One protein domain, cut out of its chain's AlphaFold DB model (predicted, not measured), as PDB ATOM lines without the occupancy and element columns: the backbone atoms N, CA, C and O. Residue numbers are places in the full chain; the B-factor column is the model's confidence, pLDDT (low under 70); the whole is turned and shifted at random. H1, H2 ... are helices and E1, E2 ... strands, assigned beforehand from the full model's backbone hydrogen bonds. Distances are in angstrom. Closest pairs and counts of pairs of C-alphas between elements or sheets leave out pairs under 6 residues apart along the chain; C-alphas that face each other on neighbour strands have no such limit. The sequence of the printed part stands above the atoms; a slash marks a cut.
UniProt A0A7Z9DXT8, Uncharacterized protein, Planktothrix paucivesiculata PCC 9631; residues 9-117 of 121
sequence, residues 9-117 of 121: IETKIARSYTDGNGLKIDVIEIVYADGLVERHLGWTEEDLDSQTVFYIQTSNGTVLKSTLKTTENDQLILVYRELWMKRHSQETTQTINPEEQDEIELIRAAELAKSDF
ATOM      1  N   ILE A   9       5.481  51.325  11.530       86.44
ATOM      2  CA  ILE A   9       4.435  52.236  11.044       86.44
ATOM      3  C   ILE A   9       3.044  51.777  11.476       86.44
ATOM      4  O   ILE A   9       2.138  52.594  11.602       86.44
ATOM      5  N   GLU A  10       2.873  50.479  11.727       87.44
ATOM      6  CA  GLU A  10       1.616  49.912  12.200       87.44
ATOM      7  C   GLU A  10       1.881  48.688  13.078       87.44
ATOM      8  O   GLU A  10       2.763  47.877  12.799       87.44
ATOM      9  N   THR A  11       1.097  48.533  14.143       88.38
ATOM     10  CA  THR A  11       1.020  47.286  14.908       88.38
ATOM     11  C   THR A  11      -0.438  46.961  15.166       88.38
ATOM     12  O   THR A  11      -1.189  47.806  15.656       88.38
ATOM     13  N   LYS A  12      -0.858  45.747  14.810       91.19
ATOM     14  CA  LYS A  12      -2.255  45.316  14.932       91.19
ATOM     15  C   LYS A  12      -2.362  43.829  15.217       91.19
ATOM     16  O   LYS A  12      -1.484  43.053  14.855       91.19
ATOM     17  N   ILE A  13      -3.492  43.423  15.789       91.50
ATOM     18  CA  ILE A  13      -3.874  42.012  15.807       91.50
ATOM     19  C   ILE A  13      -4.536  41.696  14.463       91.50
ATOM     20  O   ILE A  13      -5.671  42.104  14.212       91.50
ATOM     21  N   ALA A  14      -3.817  40.992  13.594       91.38
ATOM     22  CA  ALA A  14      -4.235  40.721  12.221       91.38
ATOM     23  C   ALA A  14      -5.263  39.591  12.115       91.38
ATOM     24  O   ALA A  14      -6.149  39.623  11.264       91.38
ATOM     25  N   ARG A  15      -5.141  38.580  12.977       91.62
ATOM     26  CA  ARG A  15      -6.074  37.451  13.061       91.62
ATOM     27  C   ARG A  15      -6.027  36.828  14.445       91.62
ATOM     28  O   ARG A  15      -5.034  36.979  15.150       91.62
ATOM     29  N   SER A  16      -7.069  36.083  14.779       93.81
ATOM     30  CA  SER A  16      -7.138  35.281  15.997       93.81
ATOM     31  C   SER A  16      -7.620  33.879  15.638       93.81
ATOM     32  O   SER A  16      -8.458  33.729  14.749       93.81
ATOM     33  N   TYR A  17      -7.086  32.857  16.295       93.06
ATOM     34  CA  TYR A  17      -7.508  31.469  16.126       93.06
ATOM     35  C   TYR A  17      -7.438  30.731  17.460       93.06
ATOM     36  O   TYR A  17      -6.745  31.162  18.375       93.06
ATOM     37  N   THR A  18      -8.158  29.623  17.572       93.50
ATOM     38  CA  THR A  18      -8.088  28.749  18.745       93.50
ATOM     39  C   THR A  18      -7.203  27.557  18.410       93.50
ATOM     40  O   THR A  18      -7.429  26.892  17.398       93.50
ATOM     41  N   ASP A  19      -6.179  27.312  19.223       89.94
ATOM     42  CA  ASP A  19      -5.312  26.142  19.083       89.94
ATOM     43  C   ASP A  19      -6.045  24.844  19.484       89.94
ATOM     44  O   ASP A  19      -7.111  24.878  20.104       89.94
ATOM     45  N   GLY A  20      -5.468  23.678  19.169       86.44
ATOM     46  CA  GLY A  20      -6.020  22.363  19.523       86.44
ATOM     47  C   GLY A  20      -6.264  22.149  21.024       86.44
ATOM     48  O   GLY A  20      -7.050  21.280  21.391       86.44
ATOM     49  N   ASN A  21      -5.649  22.965  21.883       88.62
ATOM     50  CA  ASN A  21      -5.852  22.951  23.334       88.62
ATOM     51  C   ASN A  21      -6.968  23.893  23.826       88.62
ATOM     52  O   ASN A  21      -7.153  24.042  25.031       88.62
ATOM     53  N   GLY A  22      -7.692  24.567  22.928       87.06
ATOM     54  CA  GLY A  22      -8.716  25.551  23.302       87.06
ATOM     55  C   GLY A  22      -8.163  26.939  23.647       87.06
ATOM     56  O   GLY A  22      -8.934  27.837  23.981       87.06
ATOM     57  N   LEU A  23      -6.846  27.146  23.535       89.44
ATOM     58  CA  LEU A  23      -6.202  28.430  23.798       89.44
ATOM     59  C   LEU A  23      -6.452  29.407  22.641       89.44
ATOM     60  O   LEU A  23      -6.170  29.090  21.484       89.44
ATOM     61  N   LYS A  24      -6.961  30.604  22.948       92.06
ATOM     62  CA  LYS A  24      -7.156  31.677  21.963       92.06
ATOM     63  C   LYS A  24      -5.823  32.382  21.702       92.06
ATOM     64  O   LYS A  24      -5.276  33.028  22.590       92.06
ATOM     65  N   ILE A  25      -5.331  32.264  20.474       94.19
ATOM     66  CA  ILE A  25      -4.091  32.864  19.990       94.19
ATOM     67  C   ILE A  25      -4.413  34.050  19.084       94.19
ATOM     68  O   ILE A  25      -5.136  33.926  18.095       94.19
ATOM     69  N   ASP A  26      -3.822  35.195  19.390       94.00
ATOM     70  CA  ASP A  26      -3.776  36.381  18.551       94.00
ATOM     71  C   ASP A  26      -2.481  36.397  17.730       94.00
ATOM     72  O   ASP A  26      -1.397  36.119  18.234       94.00
ATOM     73  N   VAL A  27      -2.573  36.757  16.453       92.88
ATOM     74  CA  VAL A  27      -1.411  37.011  15.597       92.88
ATOM     75  C   VAL A  27      -1.215  38.514  15.504       92.88
ATOM     76  O   VAL A  27      -2.037  39.215  14.911       92.88
ATOM     77  N   ILE A  28      -0.123  38.995  16.087       92.31
ATOM     78  CA  ILE A  28       0.266  40.400  16.085       92.31
ATOM     79  C   ILE A  28       1.179  40.623  14.884       92.31
ATOM     80  O   ILE A  28       2.210  39.967  14.761       92.31
ATOM     81  N   GLU A  29       0.796  41.539  14.001       92.81
ATOM     82  CA  GLU A  29       1.616  41.972  12.873       92.81
ATOM     83  C   GLU A  29       2.190  43.361  13.154       92.81
ATOM     84  O   GLU A  29       1.443  44.289  13.479       92.81
ATOM     85  N   ILE A  30       3.509  43.492  13.007       89.75
ATOM     86  CA  ILE A  30       4.236  44.762  13.021       89.75
ATOM     87  C   ILE A  30       4.669  45.049  11.590       89.75
ATOM     88  O   ILE A  30       5.460  44.303  11.012       89.75
ATOM     89  N   VAL A  31       4.145  46.125  11.017       89.69
ATOM     90  CA  VAL A  31       4.526  46.596   9.687       89.69
ATOM     91  C   VAL A  31       5.559  47.700   9.859       89.69
ATOM     92  O   VAL A  31       5.324  48.673  10.578       89.69
ATOM     93  N   TYR A  32       6.699  47.558   9.196       87.69
ATOM     94  CA  TYR A  32       7.770  48.551   9.194       87.69
ATOM     95  C   TYR A  32       7.721  49.413   7.932       87.69
ATOM     96  O   TYR A  32       7.161  49.012   6.913       87.69
ATOM     97  N   ALA A  33       8.347  50.590   7.984       83.50
ATOM     98  CA  ALA A  33       8.388  51.527   6.855       83.50
ATOM     99  C   ALA A  33       8.978  50.933   5.557       83.50
ATOM    100  O   ALA A  33       8.614  51.366   4.468       83.50
ATOM    101  N   ASP A  34       9.848  49.926   5.671       84.81
ATOM    102  CA  ASP A  34      10.470  49.219   4.541       84.81
ATOM    103  C   ASP A  34       9.551  48.145   3.910       84.81
ATOM    104  O   ASP A  34       9.923  47.458   2.966       84.81
ATOM    105  N   GLY A  35       8.334  47.962   4.435       81.31
ATOM    106  CA  GLY A  35       7.395  46.926   3.988       81.31
ATOM    107  C   GLY A  35       7.641  45.546   4.605       81.31
ATOM    108  O   GLY A  35       6.876  44.614   4.347       81.31
ATOM    109  N   LEU A  36       8.666  45.405   5.454       87.56
ATOM    110  CA  LEU A  36       8.854  44.222   6.290       87.56
ATOM    111  C   LEU A  36       7.641  44.052   7.219       87.56
ATOM    112  O   LEU A  36       7.185  45.014   7.838       87.56
ATOM    113  N   VAL A  37       7.150  42.818   7.337       87.88
ATOM    114  CA  VAL A  37       6.100  42.447   8.290       87.88
ATOM    115  C   VAL A  37       6.664  41.411   9.250       87.88
ATOM    116  O   VAL A  37       7.006  40.303   8.838       87.88
ATOM    117  N   GLU A  38       6.743  41.764  10.528       88.88
ATOM    118  CA  GLU A  38       7.084  40.827  11.593       88.88
ATOM    119  C   GLU A  38       5.812  40.299  12.256       88.88
ATOM    120  O   GLU A  38       4.834  41.030  12.429       88.88
ATOM    121  N   ARG A  39       5.814  39.006  12.589       90.94
ATOM    122  CA  ARG A  39       4.670  38.323  13.190       90.94
ATOM    123  C   ARG A  39       5.042  37.745  14.538       90.94
ATOM    124  O   ARG A  39       6.023  37.013  14.640       90.94
ATOM    125  N   HIS A  40       4.186  38.003  15.514       91.69
ATOM    126  CA  HIS A  40       4.277  37.469  16.866       91.69
ATOM    127  C   HIS A  40       2.971  36.780  17.241       91.69
ATOM    128  O   HIS A  40       1.914  37.088  16.680       91.69
ATOM    129  N   LEU A  41       3.040  35.843  18.180       92.88
ATOM    130  CA  LEU A  41       1.865  35.136  18.689       92.88
ATOM    131  C   LEU A  41       1.595  35.592  20.114       92.88
ATOM    132  O   LEU A  41       2.462  35.445  20.964       92.88
ATOM    133  N   GLY A  42       0.419  36.145  20.376       92.81
ATOM    134  CA  GLY A  42       0.004  36.568  21.708       92.81
ATOM    135  C   GLY A  42      -1.156  35.738  22.214       92.81
ATOM    136  O   GLY A  42      -1.974  35.260  21.432       92.81
ATOM    137  N   TRP A  43      -1.224  35.549  23.521       93.75
ATOM    138  CA  TRP A  43      -2.377  34.943  24.174       93.75
ATOM    139  C   TRP A  43      -2.522  35.488  25.588       93.75
ATOM    140  O   TRP A  43      -1.601  36.087  26.151       93.75
ATOM    141  N   THR A  44      -3.703  35.281  26.154       91.00
ATOM    142  CA  THR A  44      -4.026  35.671  27.524       91.00
ATOM    143  C   THR A  44      -4.437  34.456  28.332       91.00
ATOM    144  O   THR A  44      -5.165  33.604  27.827       91.00
ATOM    145  N   GLU A  45      -4.031  34.413  29.595       89.38
ATOM    146  CA  GLU A  45      -4.504  33.431  30.571       89.38
ATOM    147  C   GLU A  45      -5.064  34.162  31.793       89.38
ATOM    148  O   GLU A  45      -4.596  35.248  32.136       89.38
ATOM    149  N   GLU A  46      -6.064  33.586  32.452       84.75
ATOM    150  CA  GLU A  46      -6.530  34.077  33.748       84.75
ATOM    151  C   GLU A  46      -5.732  33.396  34.860       84.75
ATOM    152  O   GLU A  46      -5.689  32.168  34.951       84.75
ATOM    153  N   ASP A  47      -5.068  34.199  35.692       77.75
ATOM    154  CA  ASP A  47      -4.405  33.707  36.897       77.75
ATOM    155  C   ASP A  47      -5.438  33.360  37.985       77.75
ATOM    156  O   ASP A  47      -6.597  33.781  37.928       77.75
ATOM    157  N   LEU A  48      -5.008  32.631  39.018       72.75
ATOM    158  CA  LEU A  48      -5.852  32.212  40.142       72.75
ATOM    159  C   LEU A  48      -6.462  33.406  40.895       72.75
ATOM    160  O   LEU A  48      -7.536  33.282  41.478       72.75
ATOM    161  N   ASP A  49      -5.804  34.565  40.842       75.56
ATOM    162  CA  ASP A  49      -6.279  35.838  41.390       75.56
ATOM    163  C   ASP A  49      -7.208  36.625  40.434       75.56
ATOM    164  O   ASP A  49      -7.358  37.840  40.585       75.56
ATOM    165  N   SER A  50      -7.791  35.984  39.410       74.88
ATOM    166  CA  SER A  50      -8.625  36.635  38.376       74.88
ATOM    167  C   SER A  50      -7.916  37.792  37.656       74.88
ATOM    168  O   SER A  50      -8.535  38.745  37.182       74.88
ATOM    169  N   GLN A  51      -6.587  37.728  37.583       80.56
ATOM    170  CA  GLN A  51      -5.775  38.691  36.851       80.56
ATOM    171  C   GLN A  51      -5.470  38.138  35.463       80.56
ATOM    172  O   GLN A  51      -4.896  37.061  35.333       80.56
ATOM    173  N   THR A  52      -5.799  38.902  34.422       84.94
ATOM    174  CA  THR A  52      -5.391  38.568  33.055       84.94
ATOM    175  C   THR A  52      -3.879  38.722  32.912       84.94
ATOM    176  O   THR A  52      -3.318  39.806  33.106       84.94
ATOM    177  N   VAL A  53      -3.221  37.624  32.563       87.94
ATOM    178  CA  VAL A  53      -1.802  37.551  32.240       87.94
ATOM    179  C   VAL A  53      -1.655  37.570  30.730       87.94
ATOM    180  O   VAL A  53      -2.318  36.810  30.029       87.94
ATOM    181  N   PHE A  54      -0.773  38.430  30.234       89.56
ATOM    182  CA  PHE A  54      -0.493  38.553  28.810       89.56
ATOM    183  C   PHE A  54       0.801  37.824  28.483       89.56
ATOM    184  O   PHE A  54       1.789  37.946  29.213       89.56
ATOM    185  N   TYR A  55       0.799  37.116  27.362       90.69
ATOM    186  CA  TYR A  55       1.963  36.444  26.807       90.69
ATOM    187  C   TYR A  55       2.156  36.853  25.356       90.69
ATOM    188  O   TYR A  55       1.183  37.038  24.626       90.69
ATOM    189  N   ILE A  56       3.413  36.975  24.934       90.12
ATOM    190  CA  ILE A  56       3.767  37.129  23.523       90.12
ATOM    191  C   ILE A  56       5.015  36.316  23.199       90.12
ATOM    192  O   ILE A  56       6.043  36.424  23.864       90.12
ATOM    193  N   GLN A  57       4.921  35.479  22.176       91.06
ATOM    194  CA  GLN A  57       6.032  34.734  21.616       91.06
ATOM    195  C   GLN A  57       6.632  35.517  20.453       91.06
ATOM    196  O   GLN A  57       5.939  35.826  19.477       91.06
ATOM    197  N   THR A  58       7.926  35.809  20.565       84.00
ATOM    198  CA  THR A  58       8.692  36.485  19.521       84.00
ATOM    199  C   THR A  58       9.016  35.550  18.359       84.00
ATOM    200  O   THR A  58       8.960  34.324  18.484       84.00
ATOM    201  N   SER A  59       9.434  36.121  17.231       80.31
ATOM    202  CA  SER A  59       9.892  35.400  16.033       80.31
ATOM    203  C   SER A  59      11.023  34.388  16.296       80.31
ATOM    204  O   SER A  59      11.134  33.395  15.578       80.31
ATOM    205  N   ASN A  60      11.815  34.584  17.356       83.38
ATOM    206  CA  ASN A  60      12.883  33.671  17.781       83.38
ATOM    207  C   ASN A  60      12.417  32.590  18.778       83.38
ATOM    208  O   ASN A  60      13.232  31.811  19.267       83.38
ATOM    209  N   GLY A  61      11.124  32.549  19.109       82.31
ATOM    210  CA  GLY A  61      10.528  31.579  20.028       82.31
ATOM    211  C   GLY A  61      10.562  31.979  21.506       82.31
ATOM    212  O   GLY A  61       9.981  31.268  22.326       82.31
ATOM    213  N   THR A  62      11.184  33.110  21.860       86.44
ATOM    214  CA  THR A  62      11.187  33.633  23.236       86.44
ATOM    215  C   THR A  62       9.781  34.052  23.641       86.44
ATOM    216  O   THR A  62       9.150  34.836  22.936       86.44
ATOM    217  N   VAL A  63       9.313  33.578  24.795       88.31
ATOM    218  CA  VAL A  63       8.019  33.973  25.362       88.31
ATOM    219  C   VAL A  63       8.232  35.061  26.405       88.31
ATOM    220  O   VAL A  63       8.931  34.861  27.397       88.31
ATOM    221  N   LEU A  64       7.615  36.212  26.170       86.19
ATOM    222  CA  LEU A  64       7.545  37.333  27.096       86.19
ATOM    223  C   LEU A  64       6.225  37.252  27.868       86.19
ATOM    224  O   LEU A  64       5.200  36.860  27.307       86.19
ATOM    225  N   LYS A  65       6.251  37.635  29.148       86.25
ATOM    226  CA  LYS A  65       5.100  37.598  30.061       86.25
ATOM    227  C   LYS A  65       4.930  38.951  30.741       86.25
ATOM    228  O   LYS A  65       5.892  39.472  31.295       86.25
ATOM    229  N   SER A  66       3.699  39.458  30.771       81.44
ATOM    230  CA  SER A  66       3.335  40.698  31.456       81.44
ATOM    231  C   SER A  66       2.159  40.454  32.385       81.44
ATOM    232  O   SER A  66       1.099  39.974  31.980       81.44
ATOM    233  N   THR A  67       2.352  40.819  33.649       73.31
ATOM    234  CA  THR A  67       1.281  40.958  34.636       73.31
ATOM    235  C   THR A  67       1.069  42.441  34.932       73.31
ATOM    236  O   THR A  67       2.000  43.238  34.824       73.31
ATOM    237  N   LEU A  68      -0.133  42.831  35.369       60.56
ATOM    238  CA  LEU A  68      -0.482  44.222  35.723       60.56
ATOM    239  C   LEU A  68       0.507  44.915  36.688       60.56
ATOM    240  O   LEU A  68       0.521  46.141  36.754       60.56
ATOM    241  N   LYS A  69       1.319  44.144  37.426       57.94
ATOM    242  CA  LYS A  69       2.235  44.605  38.479       57.94
ATOM    243  C   LYS A  69       3.723  44.611  38.086       57.94
ATOM    244  O   LYS A  69       4.542  44.962  38.928       57.94
ATOM    245  N   THR A  70       4.100  44.206  36.869       52.44
ATOM    246  CA  THR A  70       5.521  44.093  36.476       52.44
ATOM    247  C   THR A  70       6.010  45.293  35.657       52.44
ATOM    248  O   THR A  70       5.475  45.612  34.596       52.44
ATOM    249  N   THR A  71       7.047  45.956  36.181       48.88
ATOM    250  CA  THR A  71       7.637  47.222  35.694       48.88
ATOM    251  C   THR A  71       8.704  47.031  34.605       48.88
ATOM    252  O   THR A  71       9.150  48.001  34.003       48.88
ATOM    253  N   GLU A  72       9.097  45.791  34.312       51.94
ATOM    254  CA  GLU A  72      10.055  45.442  33.256       51.94
ATOM    255  C   GLU A  72       9.314  44.712  32.136       51.94
ATOM    256  O   GLU A  72       9.333  43.488  32.060       51.94
ATOM    257  N   ASN A  73       8.575  45.452  31.309       58.12
ATOM    258  CA  ASN A  73       7.870  44.862  30.178       58.12
ATOM    259  C   ASN A  73       8.406  45.413  28.861       58.12
ATOM    260  O   ASN A  73       8.450  46.621  28.636       58.12
ATOM    261  N   ASP A  74       8.816  44.477  28.009       70.81
ATOM    262  CA  ASP A  74       9.224  44.695  26.629       70.81
ATOM    263  C   ASP A  74       8.141  45.499  25.889       70.81
ATOM    264  O   ASP A  74       6.949  45.225  26.029       70.81
ATOM    265  N   GLN A  75       8.508  46.506  25.097       79.12
ATOM    266  CA  GLN A  75       7.526  47.416  24.486       79.12
ATOM    267  C   GLN A  75       6.459  46.666  23.662       79.12
ATOM    268  O   GLN A  75       5.302  47.079  23.601       79.12
ATOM    269  N   LEU A  76       6.826  45.513  23.102       81.38
ATOM    270  CA  LEU A  76       5.946  44.644  22.333       81.38
ATOM    271  C   LEU A  76       4.766  44.078  23.147       81.38
ATOM    272  O   LEU A  76       3.636  44.052  22.654       81.38
ATOM    273  N   ILE A  77       4.993  43.648  24.394       83.56
ATOM    274  CA  ILE A  77       3.922  43.060  25.213       83.56
ATOM    275  C   ILE A  77       2.944  44.123  25.721       83.56
ATOM    276  O   ILE A  77       1.749  43.857  25.855       83.56
ATOM    277  N   LEU A  78       3.434  45.348  25.935       83.31
ATOM    278  CA  LEU A  78       2.598  46.498  26.275       83.31
ATOM    279  C   LEU A  78       1.671  46.865  25.113       83.31
ATOM    280  O   LEU A  78       0.467  47.001  25.318       83.31
ATOM    281  N   VAL A  79       2.203  46.921  23.888       85.44
ATOM    282  CA  VAL A  79       1.399  47.189  22.686       85.44
ATOM    283  C   VAL A  79       0.345  46.100  22.474       85.44
ATOM    284  O   VAL A  79      -0.812  46.413  22.195       85.44
ATOM    285  N   TYR A  80       0.700  44.821  22.649       87.75
ATOM    286  CA  TYR A  80      -0.282  43.735  22.562       87.75
ATOM    287  C   TYR A  80      -1.415  43.906  23.584       87.75
ATOM    288  O   TYR A  80      -2.590  43.823  23.217       87.75
ATOM    289  N   ARG A  81      -1.078  44.218  24.840       86.50
ATOM    290  CA  ARG A  81      -2.065  44.483  25.893       86.50
ATOM    291  C   ARG A  81      -3.011  45.623  25.515       86.50
ATOM    292  O   ARG A  81      -4.220  45.479  25.678       86.50
ATOM    293  N   GLU A  82      -2.495  46.738  25.003       86.19
ATOM    294  CA  GLU A  82      -3.325  47.869  24.570       86.19
ATOM    295  C   GLU A  82      -4.269  47.487  23.422       86.19
ATOM    296  O   GLU A  82      -5.458  47.819  23.458       86.19
ATOM    297  N   LEU A  83      -3.774  46.741  22.430       88.06
ATOM    298  CA  LEU A  83      -4.583  46.258  21.308       88.06
ATOM    299  C   LEU A  83      -5.700  45.315  21.767       88.06
ATOM    300  O   LEU A  83      -6.838  45.439  21.308       88.06
ATOM    301  N   TRP A  84      -5.387  44.401  22.686       88.38
ATOM    302  CA  TRP A  84      -6.356  43.468  23.251       88.38
ATOM    303  C   TRP A  84      -7.425  44.201  24.069       88.38
ATOM    304  O   TRP A  84      -8.616  44.007  23.833       88.38
ATOM    305  N   MET A  85      -7.017  45.119  24.953       84.50
ATOM    306  CA  MET A  85      -7.932  45.931  25.765       84.50
ATOM    307  C   MET A  85      -8.859  46.785  24.896       84.50
ATOM    308  O   MET A  85     -10.055  46.876  25.171       84.50
ATOM    309  N   LYS A  86      -8.332  47.390  23.821       85.31
ATOM    310  CA  LYS A  86      -9.130  48.177  22.873       85.31
ATOM    311  C   LYS A  86     -10.180  47.312  22.180       85.31
ATOM    312  O   LYS A  86     -11.337  47.716  22.114       85.31
ATOM    313  N   ARG A  87      -9.795  46.127  21.697       81.88
ATOM    314  CA  ARG A  87     -10.723  45.179  21.070       81.88
ATOM    315  C   ARG A  87     -11.808  44.735  22.053       81.88
ATOM    316  O   ARG A  87     -12.986  44.854  21.735       81.88
ATOM    317  N   HIS A  88     -11.418  44.306  23.250       76.50
ATOM    318  CA  HIS A  88     -12.357  43.822  24.257       76.50
ATOM    319  C   HIS A  88     -13.333  44.921  24.692       76.50
ATOM    320  O   HIS A  88     -14.526  44.675  24.798       76.50
ATOM    321  N   SER A  89     -12.856  46.159  24.869       70.50
ATOM    322  CA  SER A  89     -13.714  47.312  25.171       70.50
ATOM    323  C   SER A  89     -14.740  47.588  24.059       70.50
ATOM    324  O   SER A  89     -15.901  47.891  24.344       70.50
ATOM    325  N   GLN A  90     -14.361  47.422  22.786       61.94
ATOM    326  CA  GLN A  90     -15.301  47.541  21.667       61.94
ATOM    327  C   GLN A  90     -16.342  46.412  21.656       61.94
ATOM    328  O   GLN A  90     -17.515  46.689  21.416       61.94
ATOM    329  N   GLU A  91     -15.949  45.176  21.972       58.88
ATOM    330  CA  GLU A  91     -16.874  44.041  22.113       58.88
ATOM    331  C   GLU A  91     -17.859  44.254  23.281       58.88
ATOM    332  O   GLU A  91     -19.061  44.022  23.134       58.88
ATOM    333  N   THR A  92     -17.396  44.792  24.418       53.56
ATOM    334  CA  THR A  92     -18.275  45.140  25.550       53.56
ATOM    335  C   THR A  92     -19.221  46.296  25.209       53.56
ATOM    336  O   THR A  92     -20.390  46.254  25.578       53.56
ATOM    337  N   THR A  93     -18.764  47.298  24.448       48.66
ATOM    338  CA  THR A  93     -19.600  48.442  24.029       48.66
ATOM    339  C   THR A  93     -20.684  48.039  23.025       48.66
ATOM    340  O   THR A  93     -21.772  48.600  23.044       48.66
ATOM    341  N   GLN A  94     -20.424  47.052  22.162       46.66
ATOM    342  CA  GLN A  94     -21.437  46.525  21.239       46.66
ATOM    343  C   GLN A  94     -22.473  45.620  21.916       46.66
ATOM    344  O   GLN A  94     -23.526  45.378  21.335       46.66
ATOM    345  N   THR A  95     -22.186  45.131  23.124       43.78
ATOM    346  CA  THR A  95     -23.094  44.266  23.896       43.78
ATOM    347  C   THR A  95     -24.042  45.064  24.795       43.78
ATOM    348  O   THR A  95     -24.989  44.501  25.329       43.78
ATOM    349  N   ILE A  96     -23.841  46.376  24.943       44.94
ATOM    350  CA  ILE A  96     -24.845  47.239  25.568       44.94
ATOM    351  C   ILE A  96     -25.912  47.503  24.505       44.94
ATOM    352  O   ILE A  96     -25.744  48.361  23.636       44.94
ATOM    353  N   ASN A  97     -26.991  46.721  24.530       45.59
ATOM    354  CA  ASN A  97     -28.175  47.018  23.735       45.59
ATOM    355  C   ASN A  97     -28.603  48.472  24.021       45.59
ATOM    356  O   ASN A  97     -28.633  48.870  25.188       45.59
ATOM    357  N   PRO A  98     -28.982  49.274  23.010       51.16
ATOM    358  CA  PRO A  98     -29.532  50.611  23.252       51.16
ATOM    359  C   PRO A  98     -30.794  50.576  24.131       51.16
ATOM    360  O   PRO A  98     -31.113  51.570  24.769       51.16
ATOM    361  N   GLU A  99     -31.473  49.427  24.222       52.75
ATOM    362  CA  GLU A  99     -32.597  49.202  25.139       52.75
ATOM    363  C   GLU A  99     -32.170  49.131  26.622       52.75
ATOM    364  O   GLU A  99     -32.905  49.605  27.481       52.75
ATOM    365  N   GLU A 100     -30.965  48.636  26.946       51.94
ATOM    366  CA  GLU A 100     -30.467  48.596  28.335       51.94
ATOM    367  C   GLU A 100     -29.900  49.947  28.805       51.94
ATOM    368  O   GLU A 100     -29.859  50.224  30.005       51.94
ATOM    369  N   GLN A 101     -29.481  50.824  27.882       54.81
ATOM    370  CA  GLN A 101     -29.086  52.190  28.246       54.81
ATOM    371  C   GLN A 101     -30.283  53.029  28.722       54.81
ATOM    372  O   GLN A 101     -30.130  53.810  29.661       54.81
ATOM    373  N   ASP A 102     -31.469  52.810  28.144       53.09
ATOM    374  CA  ASP A 102     -32.706  53.498  28.531       53.09
ATOM    375  C   ASP A 102     -33.160  53.088  29.949       53.09
ATOM    376  O   ASP A 102     -33.538  53.940  30.754       53.09
ATOM    377  N   GLU A 103     -33.025  51.807  30.325       54.66
ATOM    378  CA  GLU A 103     -33.334  51.343  31.689       54.66
ATOM    379  C   GLU A 103     -32.374  51.916  32.745       54.66
ATOM    380  O   GLU A 103     -32.810  52.298  33.834       54.66
ATOM    381  N   ILE A 104     -31.077  52.049  32.436       58.38
ATOM    382  CA  ILE A 104     -30.098  52.650  33.359       58.38
ATOM    383  C   ILE A 104     -30.374  54.152  33.556       58.38
ATOM    384  O   ILE A 104     -30.243  54.656  34.678       58.38
ATOM    385  N   GLU A 105     -30.782  54.875  32.508       59.34
ATOM    386  CA  GLU A 105     -31.198  56.279  32.632       59.34
ATOM    387  C   GLU A 105     -32.540  56.430  33.367       59.34
ATOM    388  O   GLU A 105     -32.665  57.326  34.206       59.34
ATOM    389  N   LEU A 106     -33.503  55.528  33.150       58.16
ATOM    390  CA  LEU A 106     -34.787  55.524  33.857       58.16
ATOM    391  C   LEU A 106     -34.615  55.255  35.360       58.16
ATOM    392  O   LEU A 106     -35.237  55.932  36.181       58.16
ATOM    393  N   ILE A 107     -33.744  54.314  35.742       59.81
ATOM    394  CA  ILE A 107     -33.426  54.034  37.152       59.81
ATOM    395  C   ILE A 107     -32.732  55.245  37.790       59.81
ATOM    396  O   ILE A 107     -33.136  55.681  38.869       59.81
ATOM    397  N   ARG A 108     -31.762  55.863  37.101       59.09
ATOM    398  CA  ARG A 108     -31.070  57.064  37.601       59.09
ATOM    399  C   ARG A 108     -32.022  58.259  37.755       59.09
ATOM    400  O   ARG A 108     -31.920  58.997  38.735       59.09
ATOM    401  N   ALA A 109     -32.966  58.440  36.830       60.28
ATOM    402  CA  ALA A 109     -33.997  59.475  36.915       60.28
ATOM    403  C   ALA A 109     -35.007  59.202  38.046       60.28
ATOM    404  O   ALA A 109     -35.403  60.128  38.759       60.28
ATOM    405  N   ALA A 110     -35.391  57.940  38.264       58.34
ATOM    406  CA  ALA A 110     -36.291  57.541  39.345       58.34
ATOM    407  C   ALA A 110     -35.655  57.692  40.740       58.34
ATOM    408  O   ALA A 110     -36.349  58.052  41.694       58.34
ATOM    409  N   GLU A 111     -34.346  57.459  40.879       58.69
ATOM    410  CA  GLU A 111     -33.613  57.719  42.126       58.69
ATOM    411  C   GLU A 111     -33.448  59.220  42.404       58.69
ATOM    412  O   GLU A 111     -33.648  59.647  43.544       58.69
ATOM    413  N   LEU A 112     -33.196  60.044  41.377       57.88
ATOM    414  CA  LEU A 112     -33.178  61.505  41.534       57.88
ATOM    415  C   LEU A 112     -34.546  62.052  41.975       57.88
ATOM    416  O   LEU A 112     -34.612  62.892  42.868       57.88
ATOM    417  N   ALA A 113     -35.641  61.539  41.405       59.00
ATOM    418  CA  ALA A 113     -36.998  61.956  41.761       59.00
ATOM    419  C   ALA A 113     -37.413  61.530  43.184       59.00
ATOM    420  O   ALA A 113     -38.180  62.231  43.843       59.00
ATOM    421  N   LYS A 114     -36.888  60.406  43.696       54.56
ATOM    422  CA  LYS A 114     -37.086  59.999  45.100       54.56
ATOM    423  C   LYS A 114     -36.275  60.834  46.089       54.56
ATOM    424  O   LYS A 114     -36.679  60.933  47.243       54.56
ATOM    425  N   SER A 115     -35.165  61.429  45.653       53.00
ATOM    426  CA  SER A 115     -34.340  62.291  46.503       53.00
ATOM    427  C   SER A 115     -34.884  63.722  46.641       53.00
ATOM    428  O   SER A 115     -34.434  64.433  47.537       53.00
ATOM    429  N   ASP A 116     -35.842  64.135  45.802       52.66
ATOM    430  CA  ASP A 116     -36.485  65.462  45.852       52.66
ATOM    431  C   ASP A 116     -37.777  65.474  46.702       52.66
ATOM    432  O   ASP A 116     -38.150  66.496  47.266       52.66
ATOM    433  N   PHE A 117     -38.413  64.314  46.921       49.22
ATOM    434  CA  PHE A 117     -39.523  64.148  47.878       49.22
ATOM    435  C   PHE A 117     -39.032  63.878  49.314       49.22
ATOM    436  O   PHE A 117     -39.577  63.048  50.047       49.22
TER     437      PHE A 117
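This is residues 9 to 117 of the 121 residues of an uncharacterized protein of Planktothrix paucivesiculata PCC 9631 (UniProt A0A7Z9DXT8). A strongly twisted sheet of five strands, E1 to E5, curls round the first part of the long helix H1 and makes a compact head. The rest of H1 and the second helix, H2, stick out from this head as a long arm, residues 88 to 117, that stands free. The printed part has 109 residues, with five named strands followed by two named helices, in the order E1 E2 E3 E4 E5 H1 H2; the sheet has the same order and is antiparallel throughout. The class is mixed, helices and strands. The whole is only just extended, close to loose, with a radius of gyration of the C-alphas of 19.8 A, and it is elongated, spanning 67 by 35 by 32 A.

E1, residues 9 to 18, begins at C-alpha 9 (4.435, 52.236, 11.044) and is 27.7 A long from first to last C-alpha. E2, residues 24 to 32, is 25.9 A long, and E3, residues 37 to 46, is 29.6 A. E4, residues 52 to 57, and E5, residues 63 to 66, are shorter, 16.6 A and 10.2 A. H1, residues 75 to 94, begins at C-alpha 75 (7.526, 47.416, 24.486) and is 29.2 A long. H2, residues 98 to 116, is 27.9 A long and ends at C-alpha 116 (-36.485, 65.462, 45.852).

The five strands form a meander, each strand the antiparallel neighbour of the one before, with E1 and E5 as edge strands. In the hairpin of E1 and E2, N 14 and O 27 are 2.8 A apart, within hydrogen-bond range. Also within that range are N 28 and O 40 of the hairpin E2 and E3, 2.9 A, N 55 and O 43 of the hairpin E3 and E4, 2.9 A, and N 64 and O 56 of the hairpin E4 and E5, 2.8 A. H1 is on the sheet, in two layers, a helix on one face of a sheet, and the sheet curls round its residues 76 to 87. The closest C-alphas of E4 and H1 are those of Ile 56 and Ile 77, 6.2 A. Those of E1 and H1 are Lys 12 and Leu 83, 6.9 A. H2 is not on the sheet, and H1 and H2 are apart. Every O i to N i+4 pair of H1 is within hydrogen-bond range; in H2 13 of 15 are.

The two C-alphas farthest apart, those of Asp 34 and Phe 117, are 67.8 A from each other. Without residues 88 to 117, the body of 79 residues spans 43 by 33 by 26 A. The printed part has no cut. The link from E5 to H1, 8 residues, is short, and the other links are tight. The mean pLDDT of the printed part is 76.5; residues 68 to 73 and 90 to 117 are under 70.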